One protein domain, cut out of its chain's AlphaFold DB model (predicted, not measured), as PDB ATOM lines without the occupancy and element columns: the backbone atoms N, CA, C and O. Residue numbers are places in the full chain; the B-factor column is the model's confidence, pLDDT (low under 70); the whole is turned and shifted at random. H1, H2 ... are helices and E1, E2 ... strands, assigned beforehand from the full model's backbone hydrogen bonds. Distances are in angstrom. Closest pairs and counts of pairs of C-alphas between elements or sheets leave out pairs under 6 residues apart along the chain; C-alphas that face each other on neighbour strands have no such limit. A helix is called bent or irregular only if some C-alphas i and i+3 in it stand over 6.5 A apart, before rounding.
ATOM      1  N   LYS A 530      20.724 -34.501 -26.054       95.19
ATOM      2  CA  LYS A 530      19.519 -34.735 -26.838       95.19
ATOM      3  C   LYS A 530      18.729 -33.440 -26.983       95.19
ATOM      4  O   LYS A 530      18.641 -32.649 -26.040       95.19
ATOM      5  N   VAL A 531      18.148 -33.252 -28.162       96.69
ATOM      6  CA  VAL A 531      17.232 -32.152 -28.457       96.69
ATOM      7  C   VAL A 531      15.796 -32.587 -28.158       96.69
ATOM      8  O   VAL A 531      15.363 -33.666 -28.569       96.69
ATOM      9  N   PHE A 532      15.055 -31.743 -27.438       97.06
ATOM     10  CA  PHE A 532      13.662 -31.966 -27.065       97.06
ATOM     11  C   PHE A 532      12.757 -30.856 -27.600       97.06
ATOM     12  O   PHE A 532      13.037 -29.672 -27.408       97.06
ATOM     13  N   GLY A 533      11.646 -31.245 -28.227       96.81
ATOM     14  CA  GLY A 533      10.557 -30.343 -28.597       96.81
ATOM     15  C   GLY A 533       9.511 -30.304 -27.486       96.81
ATOM     16  O   GLY A 533       8.854 -31.307 -27.223       96.81
ATOM     17  N   LEU A 534       9.355 -29.157 -26.827       97.62
ATOM     18  CA  LEU A 534       8.402 -28.940 -25.738       97.62
ATOM     19  C   LEU A 534       7.138 -28.266 -26.279       97.62
ATOM     20  O   LEU A 534       7.202 -27.171 -26.844       97.62
ATOM     21  N   SER A 535       5.982 -28.902 -26.099       97.25
ATOM     22  CA  SER A 535       4.693 -28.385 -26.572       97.25
ATOM     23  C   SER A 535       3.523 -28.747 -25.649       97.25
ATOM     24  O   SER A 535       3.708 -29.302 -24.563       97.25
ATOM     25  N   GLY A 536       2.305 -28.406 -26.078       95.69
ATOM     26  CA  GLY A 536       1.103 -28.470 -25.251       95.69
ATOM     27  C   GLY A 536       0.934 -27.201 -24.405       95.69
ATOM     28  O   GLY A 536       1.606 -26.198 -24.656       95.69
ATOM     29  N   PRO A 537       0.035 -27.214 -23.408       95.94
ATOM     30  CA  PRO A 537      -0.269 -26.063 -22.565       95.94
ATOM     31  C   PRO A 537       0.835 -25.822 -21.522       95.94
ATOM     32  O   PRO A 537       0.634 -25.996 -20.323       95.94
ATOM     33  N   VAL A 538       2.009 -25.391 -21.984       96.94
ATOM     34  CA  VAL A 538       3.137 -24.909 -21.168       96.94
ATOM     35  C   VAL A 538       3.407 -23.430 -21.435       96.94
ATOM     36  O   VAL A 538       3.003 -22.898 -22.467       96.94
ATOM     37  N   ARG A 539       4.094 -22.740 -20.516       96.56
ATOM     38  CA  ARG A 539       4.374 -21.295 -20.654       96.56
ATOM     39  C   ARG A 539       5.425 -20.972 -21.711       96.56
ATOM     40  O   ARG A 539       5.333 -19.939 -22.370       96.56
ATOM     41  N   ARG A 540       6.432 -21.834 -21.845       96.69
ATOM     42  CA  ARG A 540       7.580 -21.656 -22.741       96.69
ATOM     43  C   ARG A 540       7.739 -22.849 -23.695       96.69
ATOM     44  O   ARG A 540       8.745 -23.553 -23.607       96.69
ATOM     45  N   PRO A 541       6.762 -23.124 -24.582       97.19
ATOM     46  CA  PRO A 541       6.950 -24.113 -25.638       97.19
ATOM     47  C   PRO A 541       8.104 -23.709 -26.566       97.19
ATOM     48  O   PRO A 541       8.352 -22.522 -26.808       97.19
ATOM     49  N   GLY A 542       8.813 -24.693 -27.102       96.69
ATOM     50  CA  GLY A 542      10.020 -24.445 -27.881       96.69
ATOM     51  C   GLY A 542      10.908 -25.666 -28.022       96.69
ATOM     52  O   GLY A 542      10.479 -26.784 -27.749       96.69
ATOM     53  N   VAL A 543      12.147 -25.450 -28.451       97.12
ATOM     54  CA  VAL A 543      13.163 -26.500 -28.559       97.12
ATOM     55  C   VAL A 543      14.275 -26.238 -27.555       97.12
ATOM     56  O   VAL A 543      14.771 -25.117 -27.449       97.12
ATOM     57  N   VAL A 544      14.666 -27.278 -26.824       97.38
ATOM     58  CA  VAL A 544      15.752 -27.229 -25.843       97.38
ATOM     59  C   VAL A 544      16.738 -28.358 -26.084       97.38
ATOM     60  O   VAL A 544      16.360 -29.431 -26.547       97.38
ATOM     61  N   GLU A 545      17.999 -28.144 -25.727       97.75
ATOM     62  CA  GLU A 545      19.008 -29.202 -25.734       97.75
ATOM     63  C   GLU A 545      19.561 -29.422 -24.331       97.75
ATOM     64  O   GLU A 545      19.983 -28.485 -23.650       97.75
ATOM     65  N   THR A 546      19.561 -30.673 -23.888       96.75
ATOM     66  CA  THR A 546      20.045 -31.063 -22.563       96.75
ATOM     67  C   THR A 546      20.936 -32.294 -22.664       96.75
ATOM     68  O   THR A 546      20.985 -32.982 -23.685       96.75
ATOM     69  N   LYS A 547      21.678 -32.586 -21.595       95.94
ATOM     70  CA  LYS A 547      22.360 -33.878 -21.463       95.94
ATOM     71  C   LYS A 547      21.306 -34.990 -21.382       95.94
ATOM     72  O   LYS A 547      20.249 -34.793 -20.781       95.94
ATOM     73  N   ASN A 548      21.594 -36.153 -21.964       94.50
ATOM     74  CA  ASN A 548      20.751 -37.334 -21.756       94.50
ATOM     75  C   ASN A 548      20.653 -37.676 -20.253       94.50
ATOM     76  O   ASN A 548      21.545 -37.329 -19.479       94.50
ATOM     77  N   GLY A 549      19.555 -38.321 -19.842       94.50
ATOM     78  CA  GLY A 549      19.227 -38.547 -18.428       94.50
ATOM     79  C   GLY A 549      18.437 -37.413 -17.764       94.50
ATOM     80  O   GLY A 549      18.135 -37.499 -16.577       94.50
ATOM     81  N   VAL A 550      18.072 -36.360 -18.508       96.38
ATOM     82  CA  VAL A 550      17.176 -35.295 -18.024       96.38
ATOM     83  C   VAL A 550      15.816 -35.868 -17.599       96.38
ATOM     84  O   VAL A 550      15.323 -36.825 -18.200       96.38
ATOM     85  N   THR A 551      15.194 -35.282 -16.578       97.81
ATOM     86  CA  THR A 551      13.859 -35.680 -16.106       97.81
ATOM     87  C   THR A 551      12.756 -34.831 -16.748       97.81
ATOM     88  O   THR A 551      12.996 -33.715 -17.220       97.81
ATOM     89  N   LEU A 552      11.512 -35.323 -16.751       98.00
ATOM     90  CA  LEU A 552      10.373 -34.538 -17.247       98.00
ATOM     91  C   LEU A 552      10.118 -33.298 -16.385       98.00
ATOM     92  O   LEU A 552       9.724 -32.273 -16.929       98.00
ATOM     93  N   ASN A 553      10.388 -33.346 -15.076       97.19
ATOM     94  CA  ASN A 553      10.293 -32.163 -14.219       97.19
ATOM     95  C   ASN A 553      11.287 -31.073 -14.641       97.19
ATOM     96  O   ASN A 553      10.899 -29.912 -14.760       97.19
ATOM     97  N   GLN A 554      12.536 -31.432 -14.947       96.81
ATOM     98  CA  GLN A 554      13.520 -30.467 -15.447       96.81
ATOM     99  C   GLN A 554      13.075 -29.837 -16.778       96.81
ATOM    100  O   GLN A 554      13.187 -28.625 -16.967       96.81
ATOM    101  N   LEU A 555      12.512 -30.636 -17.689       97.38
ATOM    102  CA  LEU A 555      12.008 -30.125 -18.966       97.38
ATOM    103  C   LEU A 555      10.752 -29.256 -18.805       97.38
ATOM    104  O   LEU A 555      10.700 -28.144 -19.322       97.38
ATOM    105  N   LEU A 556       9.730 -29.743 -18.105       97.12
ATOM    106  CA  LEU A 556       8.408 -29.116 -18.064       97.12
ATOM    107  C   LEU A 556       8.320 -27.983 -17.041       97.12
ATOM    108  O   LEU A 556       7.716 -26.953 -17.328       97.12
ATOM    109  N   ARG A 557       8.916 -28.136 -15.856       94.69
ATOM    110  CA  ARG A 557       8.870 -27.109 -14.806       94.69
ATOM    111  C   ARG A 557       9.946 -26.054 -15.024       94.69
ATOM    112  O   ARG A 557       9.623 -24.870 -15.092       94.69
ATOM    113  N   ASP A 558      11.202 -26.474 -15.158       94.00
ATOM    114  CA  ASP A 558      12.333 -25.542 -15.103       94.00
ATOM    115  C   ASP A 558      12.532 -24.831 -16.460       94.00
ATOM    116  O   ASP A 558      12.604 -23.596 -16.521       94.00
ATOM    117  N   LEU A 559      12.535 -25.589 -17.564       95.38
ATOM    118  CA  LEU A 559      12.715 -25.046 -18.918       95.38
ATOM    119  C   LEU A 559      11.406 -24.506 -19.520       95.38
ATOM    120  O   LEU A 559      11.356 -23.330 -19.898       95.38
ATOM    121  N   ALA A 560      10.331 -25.307 -19.545       96.19
ATOM    122  CA  ALA A 560       9.039 -24.902 -20.119       96.19
ATOM    123  C   ALA A 560       8.226 -23.946 -19.222       96.19
ATOM    124  O   ALA A 560       7.231 -23.377 -19.668       96.19
ATOM    125  N   GLY A 561       8.635 -23.743 -17.965       94.75
ATOM    126  CA  GLY A 561       7.982 -22.819 -17.035       94.75
ATOM    127  C   GLY A 561       6.655 -23.316 -16.450       94.75
ATOM    128  O   GLY A 561       5.873 -22.504 -15.962       94.75
ATOM    129  N   GLY A 562       6.383 -24.622 -16.495       94.75
ATOM    130  CA  GLY A 562       5.153 -25.233 -15.991       94.75
ATOM    131  C   GLY A 562       3.938 -25.030 -16.901       94.75
ATOM    132  O   GLY A 562       4.061 -24.576 -18.043       94.75
ATOM    133  N   SER A 563       2.753 -25.383 -16.388       95.75
ATOM    134  CA  SER A 563       1.491 -25.271 -17.133       95.75
ATOM    135  C   SER A 563       1.168 -23.820 -17.492       95.75
ATOM    136  O   SER A 563       1.369 -22.901 -16.684       95.75
ATOM    137  N   LEU A 564       0.616 -23.636 -18.691       94.12
ATOM    138  CA  LEU A 564       0.201 -22.347 -19.243       94.12
ATOM    139  C   LEU A 564      -0.778 -21.610 -18.316       94.12
ATOM    140  O   LEU A 564      -0.622 -20.419 -18.068       94.12
ATOM    141  N   ASP A 565      -1.738 -22.337 -17.752       91.94
ATOM    142  CA  ASP A 565      -2.807 -21.823 -16.884       91.94
ATOM    143  C   ASP A 565      -2.552 -22.044 -15.382       91.94
ATOM    144  O   ASP A 565      -3.405 -21.747 -14.550       91.94
ATOM    145  N   GLY A 566      -1.384 -22.579 -15.018       92.38
ATOM    146  CA  GLY A 566      -1.027 -22.879 -13.631       92.38
ATOM    147  C   GLY A 566      -1.663 -24.143 -13.041       92.38
ATOM    148  O   GLY A 566      -1.334 -24.486 -11.906       92.38
ATOM    149  N   ARG A 567      -2.510 -24.879 -13.778       93.25
ATOM    150  CA  ARG A 567      -2.992 -26.197 -13.329       93.25
ATOM    151  C   ARG A 567      -1.827 -27.188 -13.197       93.25
ATOM    152  O   ARG A 567      -0.854 -27.095 -13.947       93.25
ATOM    153  N   PRO A 568      -1.912 -28.173 -12.287       95.75
ATOM    154  CA  PRO A 568      -0.910 -29.227 -12.225       95.75
ATOM    155  C   PRO A 568      -0.919 -30.050 -13.518       95.75
ATOM    156  O   PRO A 568      -1.968 -30.278 -14.124       95.75
ATOM    157  N   LEU A 569       0.258 -30.511 -13.935       97.31
ATOM    158  CA  LEU A 569       0.386 -31.466 -15.032       97.31
ATOM    159  C   LEU A 569       0.139 -32.871 -14.482       97.31
ATOM    160  O   LEU A 569       0.785 -33.274 -13.518       97.31
ATOM    161  N   LYS A 570      -0.789 -33.616 -15.090       96.38
ATOM    162  CA  LYS A 570      -1.082 -35.001 -14.685       96.38
ATOM    163  C   LYS A 570      -0.274 -36.035 -15.469       96.38
ATOM    164  O   LYS A 570      -0.106 -37.166 -15.015       96.38
ATOM    165  N   GLY A 571       0.244 -35.641 -16.630       97.19
ATOM    166  CA  GLY A 571       1.118 -36.476 -17.436       97.19
ATOM    167  C   GLY A 571       1.811 -35.706 -18.554       97.19
ATOM    168  O   GLY A 571       1.659 -34.490 -18.690       97.19
ATOM    169  N   ALA A 572       2.595 -36.427 -19.343       97.94
ATOM    170  CA  ALA A 572       3.252 -35.912 -20.535       97.94
ATOM    171  C   ALA A 572       3.279 -37.002 -21.606       97.94
ATOM    172  O   ALA A 572       3.682 -38.127 -21.323       97.94
ATOM    173  N   LEU A 573       2.861 -36.688 -22.829       97.19
ATOM    174  CA  LEU A 573       3.091 -37.571 -23.968       97.19
ATOM    175  C   LEU A 573       4.566 -37.481 -24.357       97.19
ATOM    176  O   LEU A 573       5.053 -36.394 -24.672       97.19
ATOM    177  N   VAL A 574       5.254 -38.620 -24.349       95.31
ATOM    178  CA  VAL A 574       6.673 -38.732 -24.707       95.31
ATOM    179  C   VAL A 574       6.821 -39.674 -25.894       95.31
ATOM    180  O   VAL A 574       6.306 -40.791 -25.855       95.31
ATOM    181  N   GLY A 575       7.539 -39.237 -26.933       86.06
ATOM    182  CA  GLY A 575       7.837 -40.054 -28.120       86.06
ATOM    183  C   GLY A 575       6.797 -39.982 -29.246       86.06
ATOM    184  O   GLY A 575       6.855 -40.786 -30.173       86.06
ATOM    185  N   GLY A 576       5.862 -39.029 -29.180       88.06
ATOM    186  CA  GLY A 576       4.874 -38.783 -30.236       88.06
ATOM    187  C   GLY A 576       3.887 -39.950 -30.443       88.06
ATOM    188  O   GLY A 576       3.489 -40.584 -29.463       88.06
ATOM    189  N   PRO A 577       3.469 -40.251 -31.687       86.75
ATOM    190  CA  PRO A 577       2.431 -41.243 -32.009       86.75
ATOM    191  C   PRO A 577       2.815 -42.689 -31.678       86.75
ATOM    192  O   PRO A 577       1.942 -43.510 -31.411       86.75
ATOM    193  N   SER A 578       4.112 -42.996 -31.655       86.19
ATOM    194  CA  SER A 578       4.661 -44.297 -31.236       86.19
ATOM    195  C   SER A 578       5.021 -44.344 -29.743       86.19
ATOM    196  O   SER A 578       5.651 -45.290 -29.273       86.19
ATOM    197  N   GLY A 579       4.681 -43.285 -29.007       90.38
ATOM    198  CA  GLY A 579       5.008 -43.089 -27.606       90.38
ATOM    199  C   GLY A 579       3.899 -43.502 -26.641       90.38
ATOM    200  O   GLY A 579       3.022 -44.308 -26.940       90.38
ATOM    201  N   SER A 580       3.939 -42.925 -25.440       93.19
ATOM    202  CA  SER A 580       2.888 -43.103 -24.432       93.19
ATOM    203  C   SER A 580       2.758 -41.881 -23.530       93.19
ATOM    204  O   SER A 580       3.657 -41.035 -23.470       93.19
ATOM    205  N   VAL A 581       1.632 -41.785 -22.823       96.50
ATOM    206  CA  VAL A 581       1.458 -40.779 -21.775       96.50
ATOM    207  C   VAL A 581       2.130 -41.273 -20.498       96.50
ATOM    208  O   VAL A 581       1.725 -42.277 -19.916       96.50
ATOM    209  N   VAL A 582       3.147 -40.545 -20.054       97.50
ATOM    210  CA  VAL A 582       3.881 -40.789 -18.813       97.50
ATOM    211  C   VAL A 582       3.163 -40.068 -17.665       97.50
ATOM    212  O   VAL A 582       2.945 -38.859 -17.777       97.50
ATOM    213  N   PRO A 583       2.779 -40.752 -16.571       97.25
ATOM    214  CA  PRO A 583       2.123 -40.118 -15.428       97.25
ATOM    215  C   PRO A 583       3.085 -39.247 -14.616       97.25
ATOM    216  O   PRO A 583       4.283 -39.525 -14.541       97.25
ATOM    217  N   ALA A 584       2.539 -38.230 -13.939       97.06
ATOM    218  CA  ALA A 584       3.301 -37.299 -13.099       97.06
ATOM    219  C   ALA A 584       4.193 -37.993 -12.049       97.06
ATOM    220  O   ALA A 584       5.283 -37.513 -11.749       97.06
ATOM    221  N   ALA A 585       3.783 -39.166 -11.549       96.88
ATOM    222  CA  ALA A 585       4.560 -39.977 -10.608       96.88
ATOM    223  C   ALA A 585       5.929 -40.443 -11.149       96.88
ATOM    224  O   ALA A 585       6.782 -40.871 -10.376       96.88
ATOM    225  N   LEU A 586       6.147 -40.382 -12.467       97.62
ATOM    226  CA  LEU A 586       7.411 -40.740 -13.113       97.62
ATOM    227  C   LEU A 586       8.212 -39.521 -13.581       97.62
ATOM    228  O   LEU A 586       9.224 -39.691 -14.255       97.62
ATOM    229  N   PHE A 587       7.797 -38.296 -13.246       98.06
ATOM    230  CA  PHE A 587       8.441 -37.094 -13.779       98.06
ATOM    231  C   PHE A 587       9.867 -36.857 -13.278       98.06
ATOM    232  O   PHE A 587      10.613 -36.148 -13.950       98.06
ATOM    233  N   ASP A 588      10.245 -37.459 -12.150       97.94
ATOM    234  CA  ASP A 588      11.605 -37.417 -11.597       97.94
ATOM    235  C   ASP A 588      12.478 -38.599 -12.044       97.94
ATOM    236  O   ASP A 588      13.655 -38.672 -11.694       97.94
ATOM    237  N   VAL A 589      11.935 -39.523 -12.843       97.06
ATOM    238  CA  VAL A 589      12.720 -40.612 -13.428       97.06
ATOM    239  C   VAL A 589      13.568 -40.050 -14.568       97.06
ATOM    240  O   VAL A 589      13.056 -39.380 -15.468       97.06
ATOM    241  N   ALA A 590      14.872 -40.334 -14.533       96.06
ATOM    242  CA  ALA A 590      15.792 -39.986 -15.610       96.06
ATOM    243  C   ALA A 590      15.343 -40.630 -16.926       96.06
ATOM    244  O   ALA A 590      15.053 -41.831 -16.974       96.06
ATOM    245  N   MET A 591      15.277 -39.836 -17.995       94.94
ATOM    246  CA  MET A 591      14.905 -40.359 -19.302       94.94
ATOM    247  C   MET A 591      16.095 -41.036 -19.971       94.94
ATOM    248  O   MET A 591      17.064 -40.376 -20.359       94.94
ATOM    249  N   GLU A 592      15.982 -42.346 -20.158       91.56
ATOM    250  CA  GLU A 592      17.014 -43.183 -20.764       91.56
ATOM    251  C   GLU A 592      16.403 -44.089 -21.844       91.56
ATOM    252  O   GLU A 592      15.305 -44.624 -21.655       91.56
ATOM    253  N   PRO A 593      17.075 -44.289 -22.993       88.75
ATOM    254  CA  PRO A 593      16.631 -45.216 -24.027       88.75
ATOM    255  C   PRO A 593      16.342 -46.600 -23.447       88.75
ATOM    256  O   PRO A 593      17.180 -47.178 -22.758       88.75
ATOM    257  N   ARG A 594      15.158 -47.146 -23.748       84.62
ATOM    258  CA  ARG A 594      14.684 -48.453 -23.237       84.62
ATOM    259  C   ARG A 594      14.563 -48.533 -21.702       84.62
ATOM    260  O   ARG A 594      14.337 -49.618 -21.174       84.62
ATOM    261  N   GLY A 595      14.684 -47.409 -20.996       89.12
ATOM    262  CA  GLY A 595      14.413 -47.299 -19.568       89.12
ATOM    263  C   GLY A 595      12.919 -47.174 -19.265       89.12
ATOM    264  O   GLY A 595      12.067 -47.216 -20.156       89.12
ATOM    265  N   ARG A 596      12.592 -46.969 -17.982       90.69
ATOM    266  CA  ARG A 596      11.203 -46.803 -17.510       90.69
ATOM    267  C   ARG A 596      10.498 -45.607 -18.160       90.69
ATOM    268  O   ARG A 596       9.300 -45.678 -18.415       90.69
ATOM    269  N   VAL A 597      11.244 -44.536 -18.430       93.38
ATOM    270  CA  VAL A 597      10.809 -43.411 -19.259       93.38
ATOM    271  C   VAL A 597      11.813 -43.275 -20.396       93.38
ATOM    272  O   VAL A 597      12.953 -42.871 -20.181       93.38
ATOM    273  N   SER A 598      11.404 -43.650 -21.605       92.31
ATOM    274  CA  SER A 598      12.237 -43.510 -22.799       92.31
ATOM    275  C   SER A 598      11.985 -42.149 -23.445       92.31
ATOM    276  O   SER A 598      10.821 -41.805 -23.650       92.31
ATOM    277  N   PRO A 599      13.025 -41.387 -23.829       91.25
ATOM    278  CA  PRO A 599      12.841 -40.088 -24.472       91.25
ATOM    279  C   PRO A 599      12.280 -40.199 -25.901       91.25
ATOM    280  O   PRO A 599      11.887 -39.188 -26.485       91.25
ATOM    281  N   GLY A 600      12.279 -41.403 -26.491       88.81
ATOM    282  CA  GLY A 600      11.908 -41.624 -27.889       88.81
ATOM    283  C   GLY A 600      12.700 -40.713 -28.830       88.81
ATOM    284  O   GLY A 600      13.903 -40.492 -28.654       88.81
ATOM    285  N   THR A 601      12.012 -40.132 -29.805       88.50
ATOM    286  CA  THR A 601      12.573 -39.120 -30.707       88.50
ATOM    287  C   THR A 601      12.741 -37.751 -30.038       88.50
ATOM    288  O   THR A 601      13.521 -36.953 -30.533       88.50
ATOM    289  N   GLY A 602      12.167 -37.483 -28.859       92.44
ATOM    290  CA  GLY A 602      12.382 -36.236 -28.102       92.44
ATOM    291  C   GLY A 602      11.223 -35.236 -28.129       92.44
ATOM    292  O   GLY A 602      11.372 -34.126 -27.627       92.44
ATOM    293  N   GLY A 603      10.065 -35.600 -28.679       95.00
ATOM    294  CA  GLY A 603       8.844 -34.800 -28.538       95.00
ATOM    295  C   GLY A 603       8.191 -34.991 -27.173       95.00
ATOM    296  O   GLY A 603       7.950 -36.132 -26.765       95.00
ATOM    297  N   ILE A 604       7.896 -33.881 -26.494       97.38
ATOM    298  CA  ILE A 604       7.240 -33.827 -25.186       97.38
ATOM    299  C   ILE A 604       6.001 -32.933 -25.291       97.38
ATOM    300  O   ILE A 604       6.108 -31.727 -25.528       97.38
ATOM    301  N   VAL A 605       4.818 -33.510 -25.076       97.62
ATOM    302  CA  VAL A 605       3.559 -32.752 -24.985       97.62
ATOM    303  C   VAL A 605       3.055 -32.795 -23.551       97.62
ATOM    304  O   VAL A 605       2.728 -33.863 -23.036       97.62
ATOM    305  N   ALA A 606       2.987 -31.641 -22.895       97.88
ATOM    306  CA  ALA A 606       2.456 -31.554 -21.540       97.88
ATOM    307  C   ALA A 606       0.952 -31.866 -21.509       97.88
ATOM    308  O   ALA A 606       0.209 -31.442 -22.392       97.88
ATOM    309  N   VAL A 607       0.490 -32.569 -20.473       97.50
ATOM    310  CA  VAL A 607      -0.927 -32.908 -20.286       97.50
ATOM    311  C   VAL A 607      -1.416 -32.309 -18.960       97.50
ATOM    312  O   VAL A 607      -1.025 -32.788 -17.887       97.50
ATOM    313  N   PRO A 608      -2.259 -31.257 -18.990       96.06
ATOM    314  CA  PRO A 608      -2.737 -30.595 -17.785       96.06
ATOM    315  C   PRO A 608      -3.818 -31.430 -17.089       96.06
ATOM    316  O   PRO A 608      -4.474 -32.284 -17.695       96.06
ATOM    317  N   ALA A 609      -4.052 -31.151 -15.809       94.31
ATOM    318  CA  ALA A 609      -5.195 -31.689 -15.088       94.31
ATOM    319  C   ALA A 609      -6.517 -31.316 -15.788       94.31
ATOM    320  O   ALA A 609      -6.725 -30.173 -16.198       94.31
ATOM    321  N   GLY A 610      -7.413 -32.296 -15.927       90.44
ATOM    322  CA  GLY A 610      -8.691 -32.161 -16.638       90.44
ATOM    323  C   GLY A 610      -8.654 -32.519 -18.129       90.44
ATOM    324  O   GLY A 610      -9.715 -32.680 -18.722       90.44
ATOM    325  N   ALA A 611      -7.479 -32.698 -18.747       94.25
ATOM    326  CA  ALA A 611      -7.401 -33.272 -20.094       94.25
ATOM    327  C   ALA A 611      -7.821 -34.753 -20.087       94.25
ATOM    328  O   ALA A 611      -7.591 -35.448 -19.108       94.25
ATOM    329  N   SER A 612      -8.399 -35.265 -21.170       94.50
ATOM    330  CA  SER A 612      -8.846 -36.663 -21.264       94.50
ATOM    331  C   SER A 612      -7.724 -37.566 -21.786       94.50
ATOM    332  O   SER A 612      -7.288 -37.400 -22.926       94.50
ATOM    333  N   ILE A 613      -7.243 -38.525 -20.978       95.50
ATOM    334  CA  ILE A 613      -6.184 -39.446 -21.433       95.50
ATOM    335  C   ILE A 613      -6.690 -40.360 -22.546       95.50
ATOM    336  O   ILE A 613      -5.976 -40.583 -23.524       95.50
ATOM    337  N   ILE A 614      -7.931 -40.841 -22.446       93.44
ATOM    338  CA  ILE A 614      -8.521 -41.694 -23.477       93.44
ATOM    339  C   ILE A 614      -8.624 -40.970 -24.826       93.44
ATOM    340  O   ILE A 614      -8.336 -41.576 -25.853       93.44
ATOM    341  N   ASP A 615      -8.934 -39.668 -24.848       94.00
ATOM    342  CA  ASP A 615      -8.960 -38.907 -26.105       94.00
ATOM    343  C   ASP A 615      -7.561 -38.746 -26.704       94.00
ATOM    344  O   ASP A 615      -7.412 -38.818 -27.923       94.00
ATOM    345  N   ILE A 616      -6.526 -38.575 -25.874       95.56
ATOM    346  CA  ILE A 616      -5.133 -38.550 -26.341       95.56
ATOM    347  C   ILE A 616      -4.771 -39.902 -26.964       95.56
ATOM    348  O   ILE A 616      -4.306 -39.938 -28.099       95.56
ATOM    349  N   VAL A 617      -5.041 -41.010 -26.268       95.38
ATOM    350  CA  VAL A 617      -4.768 -42.371 -26.763       95.38
ATOM    351  C   VAL A 617      -5.498 -42.639 -28.080       95.38
ATOM    352  O   VAL A 617      -4.875 -43.100 -29.034       95.38
ATOM    353  N   LYS A 618      -6.785 -42.283 -28.175       94.19
ATOM    354  CA  LYS A 618      -7.574 -42.403 -29.411       94.19
ATOM    355  C   LYS A 618      -7.006 -41.556 -30.545       94.19
ATOM    356  O   LYS A 618      -6.948 -42.024 -31.672       94.19
ATOM    357  N   THR A 619      -6.532 -40.346 -30.248       94.50
ATOM    358  CA  THR A 619      -5.893 -39.471 -31.246       94.50
ATOM    359  C   THR A 619      -4.634 -40.116 -31.822       94.50
ATOM    360  O   THR A 619      -4.470 -40.149 -33.038       94.50
ATOM    361  N   LEU A 620      -3.771 -40.672 -30.966       94.69
ATOM    362  CA  LEU A 620      -2.541 -41.349 -31.395       94.69
ATOM    363  C   LEU A 620      -2.849 -42.621 -32.193       94.69
ATOM    364  O   LEU A 620      -2.214 -42.889 -33.209       94.69
ATOM    365  N   LEU A 621      -3.836 -43.404 -31.755       94.38
ATOM    366  CA  LEU A 621      -4.214 -44.635 -32.440       94.38
ATOM    367  C   LEU A 621      -4.880 -44.361 -33.796       94.38
ATOM    368  O   LEU A 621      -4.559 -45.037 -34.767       94.38
ATOM    369  N   ALA A 622      -5.745 -43.346 -33.881       94.12
ATOM    370  CA  ALA A 622      -6.358 -42.911 -35.134       94.12
ATOM    371  C   ALA A 622      -5.315 -42.410 -36.138       94.12
ATOM    372  O   ALA A 622      -5.403 -42.741 -37.318       94.12
ATOM    373  N   PHE A 623      -4.307 -41.674 -35.661       93.75
ATOM    374  CA  PHE A 623      -3.150 -41.295 -36.468       93.75
ATOM    375  C   PHE A 623      -2.420 -42.534 -37.001       93.75
ATOM    376  O   PHE A 623      -2.330 -42.722 -38.207       93.75
ATOM    377  N   ASN A 624      -1.988 -43.450 -36.125       94.25
ATOM    378  CA  ASN A 624      -1.278 -44.661 -36.554       94.25
ATOM    379  C   ASN A 624      -2.104 -45.540 -37.513       94.25
ATOM    380  O   ASN A 624      -1.537 -46.196 -38.384       94.25
ATOM    381  N   ALA A 625      -3.431 -45.575 -37.357       94.25
ATOM    382  CA  ALA A 625      -4.322 -46.306 -38.254       94.25
ATOM    383  C   ALA A 625      -4.348 -45.694 -39.665       94.25
ATOM    384  O   ALA A 625      -4.239 -46.442 -40.637       94.25
ATOM    385  N   ARG A 626      -4.437 -44.358 -39.782       91.50
ATOM    386  CA  ARG A 626      -4.347 -43.645 -41.073       91.50
ATOM    387  C   ARG A 626      -2.977 -43.801 -41.726       91.50
ATOM    388  O   ARG A 626      -2.892 -43.990 -42.931       91.50
ATOM    389  N   GLU A 627      -1.926 -43.789 -40.916       91.62
ATOM    390  CA  GLU A 627      -0.532 -43.857 -41.363       91.62
ATOM    391  C   GLU A 627      -0.040 -45.278 -41.683       91.62
ATOM    392  O   GLU A 627       1.121 -45.502 -42.042       91.62
ATOM    393  N   SER A 628      -0.908 -46.282 -41.558       93.69
ATOM    394  CA  SER A 628      -0.576 -47.647 -41.945       93.69
ATOM    395  C   SER A 628      -0.329 -47.741 -43.454       93.69
ATOM    396  O   SER A 628      -1.216 -47.493 -44.261       93.69
ATOM    397  N   CYS A 629       0.837 -48.252 -43.863       92.75
ATOM    398  CA  CYS A 629       1.127 -48.527 -45.283       92.75
ATOM    399  C   CYS A 629       0.274 -49.653 -45.914       92.75
ATOM    400  O   CYS A 629       0.502 -50.040 -47.067       92.75
ATOM    401  N   GLY A 630      -0.617 -50.280 -45.137       93.06
ATOM    402  CA  GLY A 630      -1.536 -51.324 -45.594       93.06
ATOM    403  C   GLY A 630      -0.911 -52.699 -45.879       93.06
ATOM    404  O   GLY A 630      -1.626 -53.629 -46.257       93.06
ATOM    405  N   LYS A 631       0.407 -52.880 -45.700       93.69
ATOM    406  CA  LYS A 631       1.102 -54.116 -46.111       93.69
ATOM    407  C   LYS A 631       0.752 -55.347 -45.264       93.69
ATOM    408  O   LYS A 631       0.514 -56.410 -45.826       93.69
ATOM    409  N   CYS A 632       0.748 -55.236 -43.933       94.88
ATOM    410  CA  CYS A 632       0.480 -56.373 -43.046       94.88
ATOM    411  C   CYS A 632      -0.920 -56.295 -42.431       94.88
ATOM    412  O   CYS A 632      -1.317 -55.255 -41.910       94.88
ATOM    413  N   THR A 633      -1.648 -57.413 -42.471       96.88
ATOM    414  CA  THR A 633      -3.002 -57.557 -41.912       96.88
ATOM    415  C   THR A 633      -3.142 -57.072 -40.464       96.88
ATOM    416  O   THR A 633      -4.059 -56.288 -40.228       96.88
ATOM    417  N   PRO A 634      -2.271 -57.453 -39.499       96.94
ATOM    418  CA  PRO A 634      -2.436 -57.019 -38.110       96.94
ATOM    419  C   PRO A 634      -2.422 -55.496 -37.965       96.94
ATOM    420  O   PRO A 634      -3.257 -54.944 -37.265       96.94
ATOM    421  N   CYS A 635      -1.538 -54.791 -38.667       96.38
ATOM    422  CA  CYS A 635      -1.508 -53.333 -38.615       96.38
ATOM    423  C   CYS A 635      -2.678 -52.703 -39.390       96.38
ATOM    424  O   CYS A 635      -3.351 -51.829 -38.850       96.38
ATOM    425  N   ARG A 636      -2.936 -53.157 -40.627       96.56
ATOM    426  CA  ARG A 636      -3.949 -52.568 -41.523       96.56
ATOM    427  C   ARG A 636      -5.366 -52.684 -40.963       96.56
ATOM    428  O   ARG A 636      -6.090 -51.701 -40.946       96.56
ATOM    429  N   GLU A 637      -5.749 -53.877 -40.515       97.62
ATOM    430  CA  GLU A 637      -7.109 -54.152 -40.030       97.62
ATOM    431  C   GLU A 637      -7.209 -54.018 -38.508       97.62
ATOM    432  O   GLU A 637      -8.232 -53.605 -37.963       97.62
ATOM    433  N   GLY A 638      -6.132 -54.366 -37.796       97.81
ATOM    434  CA  GLY A 638      -6.141 -54.398 -36.341       97.81
ATOM    435  C   GLY A 638      -6.148 -53.012 -35.709       97.81
ATOM    436  O   GLY A 638      -6.844 -52.836 -34.716       97.81
ATOM    437  N   LEU A 639      -5.442 -52.014 -36.260       97.19
ATOM    438  CA  LEU A 639      -5.429 -50.665 -35.671       97.19
ATOM    439  C   LEU A 639      -6.804 -49.975 -35.740       97.19
ATOM    440  O   LEU A 639      -7.259 -49.513 -34.689       97.19
ATOM    441  N   PRO A 640      -7.518 -49.954 -36.889       97.62
ATOM    442  CA  PRO A 640      -8.894 -49.462 -36.931       97.62
ATOM    443  C   PRO A 640      -9.822 -50.229 -35.983       97.62
ATOM    444  O   PRO A 640     -10.629 -49.612 -35.288       97.62
ATOM    445  N   ARG A 641      -9.688 -51.564 -35.889       97.62
ATOM    446  CA  ARG A 641     -10.516 -52.347 -34.960       97.62
ATOM    447  C   ARG A 641     -10.195 -52.045 -33.498       97.62
ATOM    448  O   ARG A 641     -11.115 -51.959 -32.693       97.62
ATOM    449  N   LEU A 642      -8.924 -51.865 -33.147       97.00
ATOM    450  CA  LEU A 642      -8.501 -51.507 -31.794       97.00
ATOM    451  C   LEU A 642      -9.055 -50.137 -31.386       97.00
ATOM    452  O   LEU A 642      -9.498 -49.971 -30.251       97.00
ATOM    453  N   LEU A 643      -9.076 -49.182 -32.319       96.19
ATOM    454  CA  LEU A 643      -9.706 -47.881 -32.110       96.19
ATOM    455  C   LEU A 643     -11.213 -48.028 -31.881       96.19
ATOM    456  O   LEU A 643     -11.718 -47.515 -30.886       96.19
ATOM    457  N   ALA A 644     -11.899 -48.798 -32.730       95.75
ATOM    458  CA  ALA A 644     -13.327 -49.067 -32.578       95.75
ATOM    459  C   ALA A 644     -13.656 -49.720 -31.224       95.75
ATOM    460  O   ALA A 644     -14.588 -49.290 -30.557       95.75
ATOM    461  N   LEU A 645     -12.854 -50.682 -30.752       94.69
ATOM    462  CA  LEU A 645     -13.043 -51.298 -29.428       94.69
ATOM    463  C   LEU A 645     -12.913 -50.287 -28.275       94.69
ATOM    464  O   LEU A 645     -13.638 -50.386 -27.284       94.69
ATOM    465  N   LEU A 646     -12.001 -49.314 -28.391       92.56
ATOM    466  CA  LEU A 646     -11.866 -48.217 -27.424       92.56
ATOM    467  C   LEU A 646     -13.024 -47.211 -27.510       92.56
ATOM    468  O   LEU A 646     -13.342 -46.557 -26.514       92.56
ATOM    469  N   ASP A 647     -13.622 -47.031 -28.686       90.62
ATOM    470  CA  ASP A 647     -14.828 -46.217 -28.882       90.62
ATOM    471  C   ASP A 647     -16.083 -46.892 -28.331       90.62
ATOM    472  O   ASP A 647     -16.876 -46.232 -27.667       90.62
ATOM    473  N   GLU A 648     -16.203 -48.205 -28.518       91.25
ATOM    474  CA  GLU A 648     -17.288 -49.050 -28.009       91.25
ATOM    475  C   GLU A 648     -17.211 -49.282 -26.486       91.25
ATOM    476  O   GLU A 648     -18.193 -49.710 -25.884       91.25
ATOM    477  N   GLY A 649     -16.056 -49.038 -25.855       87.75
ATOM    478  CA  GLY A 649     -15.852 -49.320 -24.430       87.75
ATOM    479  C   GLY A 649     -15.848 -50.821 -24.090       87.75
ATOM    480  O   GLY A 649     -16.259 -51.202 -22.989       87.75
ATOM    481  N   ASP A 650     -15.400 -51.676 -25.024       89.19
ATOM    482  CA  ASP A 650     -15.389 -53.144 -24.875       89.19
ATOM    483  C   ASP A 650     -14.444 -53.600 -23.727       89.19
ATOM    484  O   ASP A 650     -13.816 -52.818 -23.006       89.19
ATOM    485  N   SER A 651     -14.363 -54.908 -23.493       92.06
ATOM    486  CA  SER A 651     -13.530 -55.519 -22.461       92.06
ATOM    487  C   SER A 651     -12.049 -55.151 -22.611       92.06
ATOM    488  O   SER A 651     -11.447 -55.376 -23.663       92.06
ATOM    489  N   GLU A 652     -11.434 -54.689 -21.511       93.06
ATOM    490  CA  GLU A 652      -9.988 -54.423 -21.420       93.06
ATOM    491  C   GLU A 652      -9.164 -55.639 -21.870       93.06
ATOM    492  O   GLU A 652      -8.148 -55.472 -22.541       93.06
ATOM    493  N   GLN A 653      -9.631 -56.857 -21.572       94.75
ATOM    494  CA  GLN A 653      -8.975 -58.090 -22.003       94.75
ATOM    495  C   GLN A 653      -8.859 -58.163 -23.533       94.75
ATOM    496  O   GLN A 653      -7.754 -58.295 -24.049       94.75
ATOM    497  N   LYS A 654      -9.970 -57.998 -24.264       95.56
ATOM    498  CA  LYS A 654      -9.967 -58.054 -25.737       95.56
ATOM    499  C   LYS A 654      -9.105 -56.952 -26.349       95.56
ATOM    500  O   LYS A 654      -8.404 -57.181 -27.330       95.56
ATOM    501  N   ILE A 655      -9.171 -55.747 -25.778       96.38
ATOM    502  CA  ILE A 655      -8.394 -54.592 -26.241       96.38
ATOM    503  C   ILE A 655      -6.893 -54.882 -26.106       96.38
ATOM    504  O   ILE A 655      -6.128 -54.634 -27.039       96.38
ATOM    505  N   ARG A 656      -6.470 -55.448 -24.969       95.62
ATOM    506  CA  ARG A 656      -5.072 -55.831 -24.736       95.62
ATOM    507  C   ARG A 656      -4.628 -56.982 -25.631       95.62
ATOM    508  O   ARG A 656      -3.584 -56.850 -26.261       95.62
ATOM    509  N   GLU A 657      -5.429 -58.037 -25.760       97.12
ATOM    510  CA  GLU A 657      -5.134 -59.192 -26.623       97.12
ATOM    511  C   GLU A 657      -4.943 -58.778 -28.092       97.12
ATOM    512  O   GLU A 657      -3.982 -59.189 -28.751       97.12
ATOM    513  N   LEU A 658      -5.818 -57.906 -28.615       97.62
ATOM    514  CA  LEU A 658      -5.653 -57.368 -29.964       97.62
ATOM    515  C   LEU A 658      -4.405 -56.481 -30.057       97.62
ATOM    516  O   LEU A 658      -3.639 -56.610 -31.009       97.62
ATOM    517  N   GLY A 659      -4.167 -55.613 -29.071       97.25
ATOM    518  CA  GLY A 659      -2.968 -54.775 -29.023       97.25
ATOM    519  C   GLY A 659      -1.667 -55.586 -29.050       97.25
ATOM    520  O   GLY A 659      -0.762 -55.273 -29.820       97.25
ATOM    521  N   GLU A 660      -1.589 -56.665 -28.271       97.19
ATOM    522  CA  GLU A 660      -0.458 -57.601 -28.264       97.19
ATOM    523  C   GLU A 660      -0.305 -58.325 -29.606       97.19
ATOM    524  O   GLU A 660       0.801 -58.419 -30.139       97.19
ATOM    525  N   THR A 661      -1.414 -58.767 -30.207       97.81
ATOM    526  CA  THR A 661      -1.406 -59.401 -31.537       97.81
ATOM    527  C   THR A 661      -0.834 -58.459 -32.593       97.81
ATOM    528  O   THR A 661       0.031 -58.851 -33.380       97.81
ATOM    529  N   ILE A 662      -1.281 -57.201 -32.599       97.94
ATOM    530  CA  ILE A 662      -0.773 -56.181 -33.520       97.94
ATOM    531  C   ILE A 662       0.720 -55.967 -33.287       97.94
ATOM    532  O   ILE A 662       1.492 -55.959 -34.249       97.94
ATOM    533  N   GLN A 663       1.132 -55.839 -32.027       96.38
ATOM    534  CA  GLN A 663       2.518 -55.594 -31.668       96.38
ATOM    535  C   GLN A 663       3.447 -56.729 -32.115       96.38
ATOM    536  O   GLN A 663       4.500 -56.463 -32.686       96.38
ATOM    537  N   LEU A 664       3.064 -57.986 -31.896       96.12
ATOM    538  CA  LEU A 664       3.909 -59.141 -32.204       96.12
ATOM    539  C   LEU A 664       3.929 -59.494 -33.696       96.12
ATOM    540  O   LEU A 664       4.960 -59.927 -34.207       96.12
ATOM    541  N   ALA A 665       2.808 -59.320 -34.404       96.00
ATOM    542  CA  ALA A 665       2.660 -59.775 -35.789       96.00
ATOM    543  C   ALA A 665       2.932 -58.687 -36.849       96.00
ATOM    544  O   ALA A 665       2.918 -58.973 -38.050       96.00
ATOM    545  N   SER A 666       3.166 -57.434 -36.446       95.44
ATOM    546  CA  SER A 666       3.460 -56.341 -37.381       95.44
ATOM    547  C   SER A 666       4.887 -56.394 -37.934       95.44
ATOM    548  O   SER A 666       5.854 -56.609 -37.205       95.44
ATOM    549  N   LEU A 667       5.028 -56.120 -39.237       92.38
ATOM    550  CA  LEU A 667       6.310 -56.196 -39.961       92.38
ATOM    551  C   LEU A 667       7.308 -55.079 -39.603       92.38
ATOM    552  O   LEU A 667       8.516 -55.249 -39.785       92.38
ATOM    553  N   CYS A 668       6.818 -53.919 -39.162       92.56
ATOM    554  CA  CYS A 668       7.637 -52.732 -38.921       92.56
ATOM    555  C   CYS A 668       7.277 -52.030 -37.605       92.56
ATOM    556  O   CYS A 668       6.277 -52.351 -36.960       92.56
ATOM    557  N   GLY A 669       8.096 -51.037 -37.247       90.25
ATOM    558  CA  GLY A 669       7.998 -50.308 -35.983       90.25
ATOM    559  C   GLY A 669       6.655 -49.615 -35.750       90.25
ATOM    560  O   GLY A 669       6.212 -49.576 -34.610       90.25
ATOM    561  N   LEU A 670       5.968 -49.141 -36.800       92.44
ATOM    562  CA  LEU A 670       4.670 -48.465 -36.664       92.44
ATOM    563  C   LEU A 670       3.634 -49.381 -36.006       92.44
ATOM    564  O   LEU A 670       3.090 -49.052 -34.955       92.44
ATOM    565  N   GLY A 671       3.400 -50.564 -36.580       94.12
ATOM    566  CA  GLY A 671       2.452 -51.521 -36.008       94.12
ATOM    567  C   GLY A 671       2.920 -52.078 -34.660       94.12
ATOM    568  O   GLY A 671       2.105 -52.302 -33.774       94.12
ATOM    569  N   GLN A 672       4.233 -52.231 -34.462       94.38
ATOM    570  CA  GLN A 672       4.807 -52.687 -33.188       94.38
ATOM    571  C   GLN A 672       4.623 -51.670 -32.047       94.38
ATOM    572  O   GLN A 672       4.460 -52.059 -30.887       94.38
ATOM    573  N   ALA A 673       4.654 -50.374 -32.363       92.88
ATOM    574  CA  ALA A 673       4.610 -49.299 -31.379       92.88
ATOM    575  C   ALA A 673       3.210 -48.713 -31.159       92.88
ATOM    576  O   ALA A 673       2.908 -48.272 -30.053       92.88
ATOM    577  N   ALA A 674       2.332 -48.728 -32.164       94.62
ATOM    578  CA  ALA A 674       1.007 -48.115 -32.069       94.62
ATOM    579  C   ALA A 674       0.151 -48.597 -30.867       94.62
ATOM    580  O   ALA A 674      -0.487 -47.755 -30.229       94.62
ATOM    581  N   PRO A 675       0.159 -49.890 -30.470       95.88
ATOM    582  CA  PRO A 675      -0.574 -50.354 -29.288       95.88
ATOM    583  C   PRO A 675       0.002 -49.889 -27.938       95.88
ATOM    584  O   PRO A 675      -0.695 -49.972 -26.924       95.88
ATOM    585  N   ILE A 676       1.245 -49.386 -27.890       94.25
ATOM    586  CA  ILE A 676       1.935 -49.021 -26.638       94.25
ATOM    587  C   ILE A 676       1.159 -47.945 -25.872       94.25
ATOM    588  O   ILE A 676       1.002 -48.053 -24.654       94.25
ATOM    589  N   ALA A 677       0.633 -46.934 -26.570       94.00
ATOM    590  CA  ALA A 677      -0.149 -45.865 -25.949       94.00
ATOM    591  C   ALA A 677      -1.394 -46.404 -25.222       94.00
ATOM    592  O   ALA A 677      -1.737 -45.922 -24.143       94.00
ATOM    593  N   VAL A 678      -2.033 -47.437 -25.782       95.31
ATOM    594  CA  VAL A 678      -3.207 -48.099 -25.196       95.31
ATOM    595  C   VAL A 678      -2.802 -48.906 -23.965       95.31
ATOM    596  O   VAL A 678      -3.345 -48.698 -22.881       95.31
ATOM    597  N   GLN A 679      -1.806 -49.784 -24.108       94.25
ATOM    598  CA  GLN A 679      -1.332 -50.660 -23.031       94.25
ATOM    599  C   GLN A 679      -0.856 -49.853 -21.812       94.25
ATOM    600  O   GLN A 679      -1.320 -50.080 -20.692       94.25
ATOM    601  N   LYS A 680       0.004 -48.849 -22.039       93.81
ATOM    602  CA  LYS A 680       0.513 -47.948 -20.991       93.81
ATOM    603  C   LYS A 680      -0.579 -47.054 -20.412       93.81
ATOM    604  O   LYS A 680      -0.548 -46.760 -19.216       93.81
ATOM    605  N   GLY A 681      -1.551 -46.663 -21.236       94.19
ATOM    606  CA  GLY A 681      -2.747 -45.946 -20.806       94.19
ATOM    607  C   GLY A 681      -3.518 -46.723 -19.743       94.19
ATOM    608  O   GLY A 681      -3.797 -46.173 -18.683       94.19
ATOM    609  N   PHE A 682      -3.789 -48.014 -19.960       94.25
ATOM    610  CA  PHE A 682      -4.486 -48.825 -18.956       94.25
ATOM    611  C   PHE A 682      -3.634 -49.092 -17.706       94.25
ATOM    612  O   PHE A 682      -4.177 -49.167 -16.608       94.25
ATOM    613  N   GLU A 683      -2.310 -49.230 -17.852       93.31
ATOM    614  CA  GLU A 683      -1.392 -49.403 -16.712       93.31
ATOM    615  C   GLU A 683      -1.343 -48.168 -15.801       93.31
ATOM    616  O   GLU A 683      -1.324 -48.306 -14.581       93.31
ATOM    617  N   SER A 684      -1.295 -46.965 -16.383       94.06
ATOM    618  CA  SER A 684      -1.030 -45.721 -15.640       94.06
ATOM    619  C   SER A 684      -2.281 -44.890 -15.348       94.06
ATOM    620  O   SER A 684      -2.281 -44.097 -14.411       94.06
ATOM    621  N   PHE A 685      -3.336 -45.052 -16.150       94.62
ATOM    622  CA  PHE A 685      -4.565 -44.251 -16.117       94.62
ATOM    623  C   PHE A 685      -5.817 -45.129 -16.275       94.62
ATOM    624  O   PHE A 685      -6.811 -44.707 -16.867       94.62
ATOM    625  N   GLY A 686      -5.769 -46.367 -15.768       90.31
ATOM    626  CA  GLY A 686      -6.822 -47.369 -15.959       90.31
ATOM    627  C   GLY A 686      -8.225 -46.879 -15.600       90.31
ATOM    628  O   GLY A 686      -9.164 -47.165 -16.335       90.31
ATOM    629  N   ASP A 687      -8.369 -46.080 -14.542       88.56
ATOM    630  CA  ASP A 687      -9.669 -45.533 -14.141       88.56
ATOM    631  C   ASP A 687     -10.261 -44.610 -15.216       88.56
ATOM    632  O   ASP A 687     -11.438 -44.729 -15.537       88.56
ATOM    633  N   GLU A 688      -9.451 -43.758 -15.857       88.12
ATOM    634  CA  GLU A 688      -9.915 -42.889 -16.950       88.12
ATOM    635  C   GLU A 688     -10.271 -43.678 -18.214       88.12
ATOM    636  O   GLU A 688     -11.225 -43.331 -18.909       88.12
ATOM    637  N   LEU A 689      -9.516 -44.740 -18.519       86.69
ATOM    638  CA  LEU A 689      -9.792 -45.585 -19.683       86.69
ATOM    639  C   LEU A 689     -11.021 -46.482 -19.474       86.69
ATOM    640  O   LEU A 689     -11.680 -46.832 -20.450       86.69
ATOM    641  N   ARG A 690     -11.356 -46.830 -18.224       83.19
ATOM    642  CA  ARG A 690     -12.544 -47.628 -17.871       83.19
ATOM    643  C   ARG A 690     -13.798 -46.783 -17.633       83.19
ATOM    644  O   ARG A 690     -14.896 -47.294 -17.824       83.19
ATOM    645  N   ALA A 691     -13.653 -45.521 -17.224       70.88
ATOM    646  CA  ALA A 691     -14.765 -44.648 -16.832       70.88
ATOM    647  C   ALA A 691     -15.670 -44.184 -17.988       70.88
ATOM    648  O   ALA A 691     -16.720 -43.611 -17.726       70.88
ATOM    649  N   ARG A 692     -15.299 -44.419 -19.255       59.28
ATOM    650  CA  ARG A 692     -16.159 -44.161 -20.429       59.28
ATOM    651  C   ARG A 692     -17.044 -45.356 -20.829       59.28
ATOM    652  O   ARG A 692     -17.419 -45.461 -21.993       59.28
TER     653      ARG A 692
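What this domain is: This is residues 530 to 692 of the 693 residues of a protein of Candidatus Rokubacteria bacterium 13_1_20CM_4_68_9 (UniProt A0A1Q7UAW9). A strongly twisted five-stranded sheet, curled round the short helix H1, makes one end of the domain, and a bundle of four helices, H2, H3, H4 and H6, makes the other. H6 packs beside the edge strand E4 and joins the two parts, while H1 is on the opposite face. The printed part has 163 residues, with six named helices and five named strands in the order E1 E2 H1 E3 E4 E5 H2 H3 H4 H5 H6, and its class is mixed. The sheet runs E2 E1 E5 E3 E4 and is mixed. The whole is compact, with a radius of gyration of the C-alphas of 15.8 A and spans of 44 by 32 by 24 A.

Where its parts are: The strands are E1, residues 530 to 535, 16.1 A, from C-alpha 530 at (19.519, -34.735, -26.838); E2, 542 to 547, 16.8 A; E3, 569 to 574, 13.6 A; E4, 580 to 583, 9.5 A; and E5, 603 to 608, 16.4 A. The helices are H1, 552 to 559, 9.9 A; H2, 613 to 626, 20.2 A; H3, 633 to 648, 21.7 A, with a kink of 26 degrees near residue 640; H4, 652 to 665, 19.9 A; H5, 669 to 673, 5.8 A; and H6, 676 to 690, 17.0 A, ending at C-alpha 690 at (-12.544, -47.628, -17.871). H6 is irregular: C-alphas 684 and 687 are 8.8 A apart.

How they stand to each other: E1 and E5 are parallel, with N 604 and O 533 at 2.8 A. The hairpin E1 and E2 is antiparallel, with N 532 and O 544 at 2.8 A; so are E5 and E3, N 573 and O 605 at 2.8 A, and the hairpin E3 and E4, N 582 and O 572 at 2.8 A. E2, H1 and E3 form a split strand-helix-strand unit, E1 and E5 between its strands, with a right-handed crossover. H6 is on the sheet at a height of 7.0 A; its closest C-alphas to E4 are those of Ala 677 and Ser 580, 4.4 A apart. H2 only grazes the sheet with residues 613 to 620. In the up-and-down bundle, each helix running against the one before, H2 and H3 touch at a shallow tilt of 30 degrees, closest at C-alphas 625 and 639, 5.2 A. H3 and H4 touch at 17 degrees, also shallow, closest at C-alphas 634 and 662, 5.0 A. H4 and H5 touch only at the corner. In H2, H4 and H5 every O i to N i+4 pair is within hydrogen-bond range; H1 has 3 of 4, H3 11 of 12 and H6 9 of 11.

The domain as a whole: The C-alphas farthest apart, those of Gly 566 and Lys 631, are 45.1 A apart. The printed part has no cut. The link E4 to E5, residues 584 to 602, is long. Mean pLDDT of the printed part is 94.1; residue 692 is under 70.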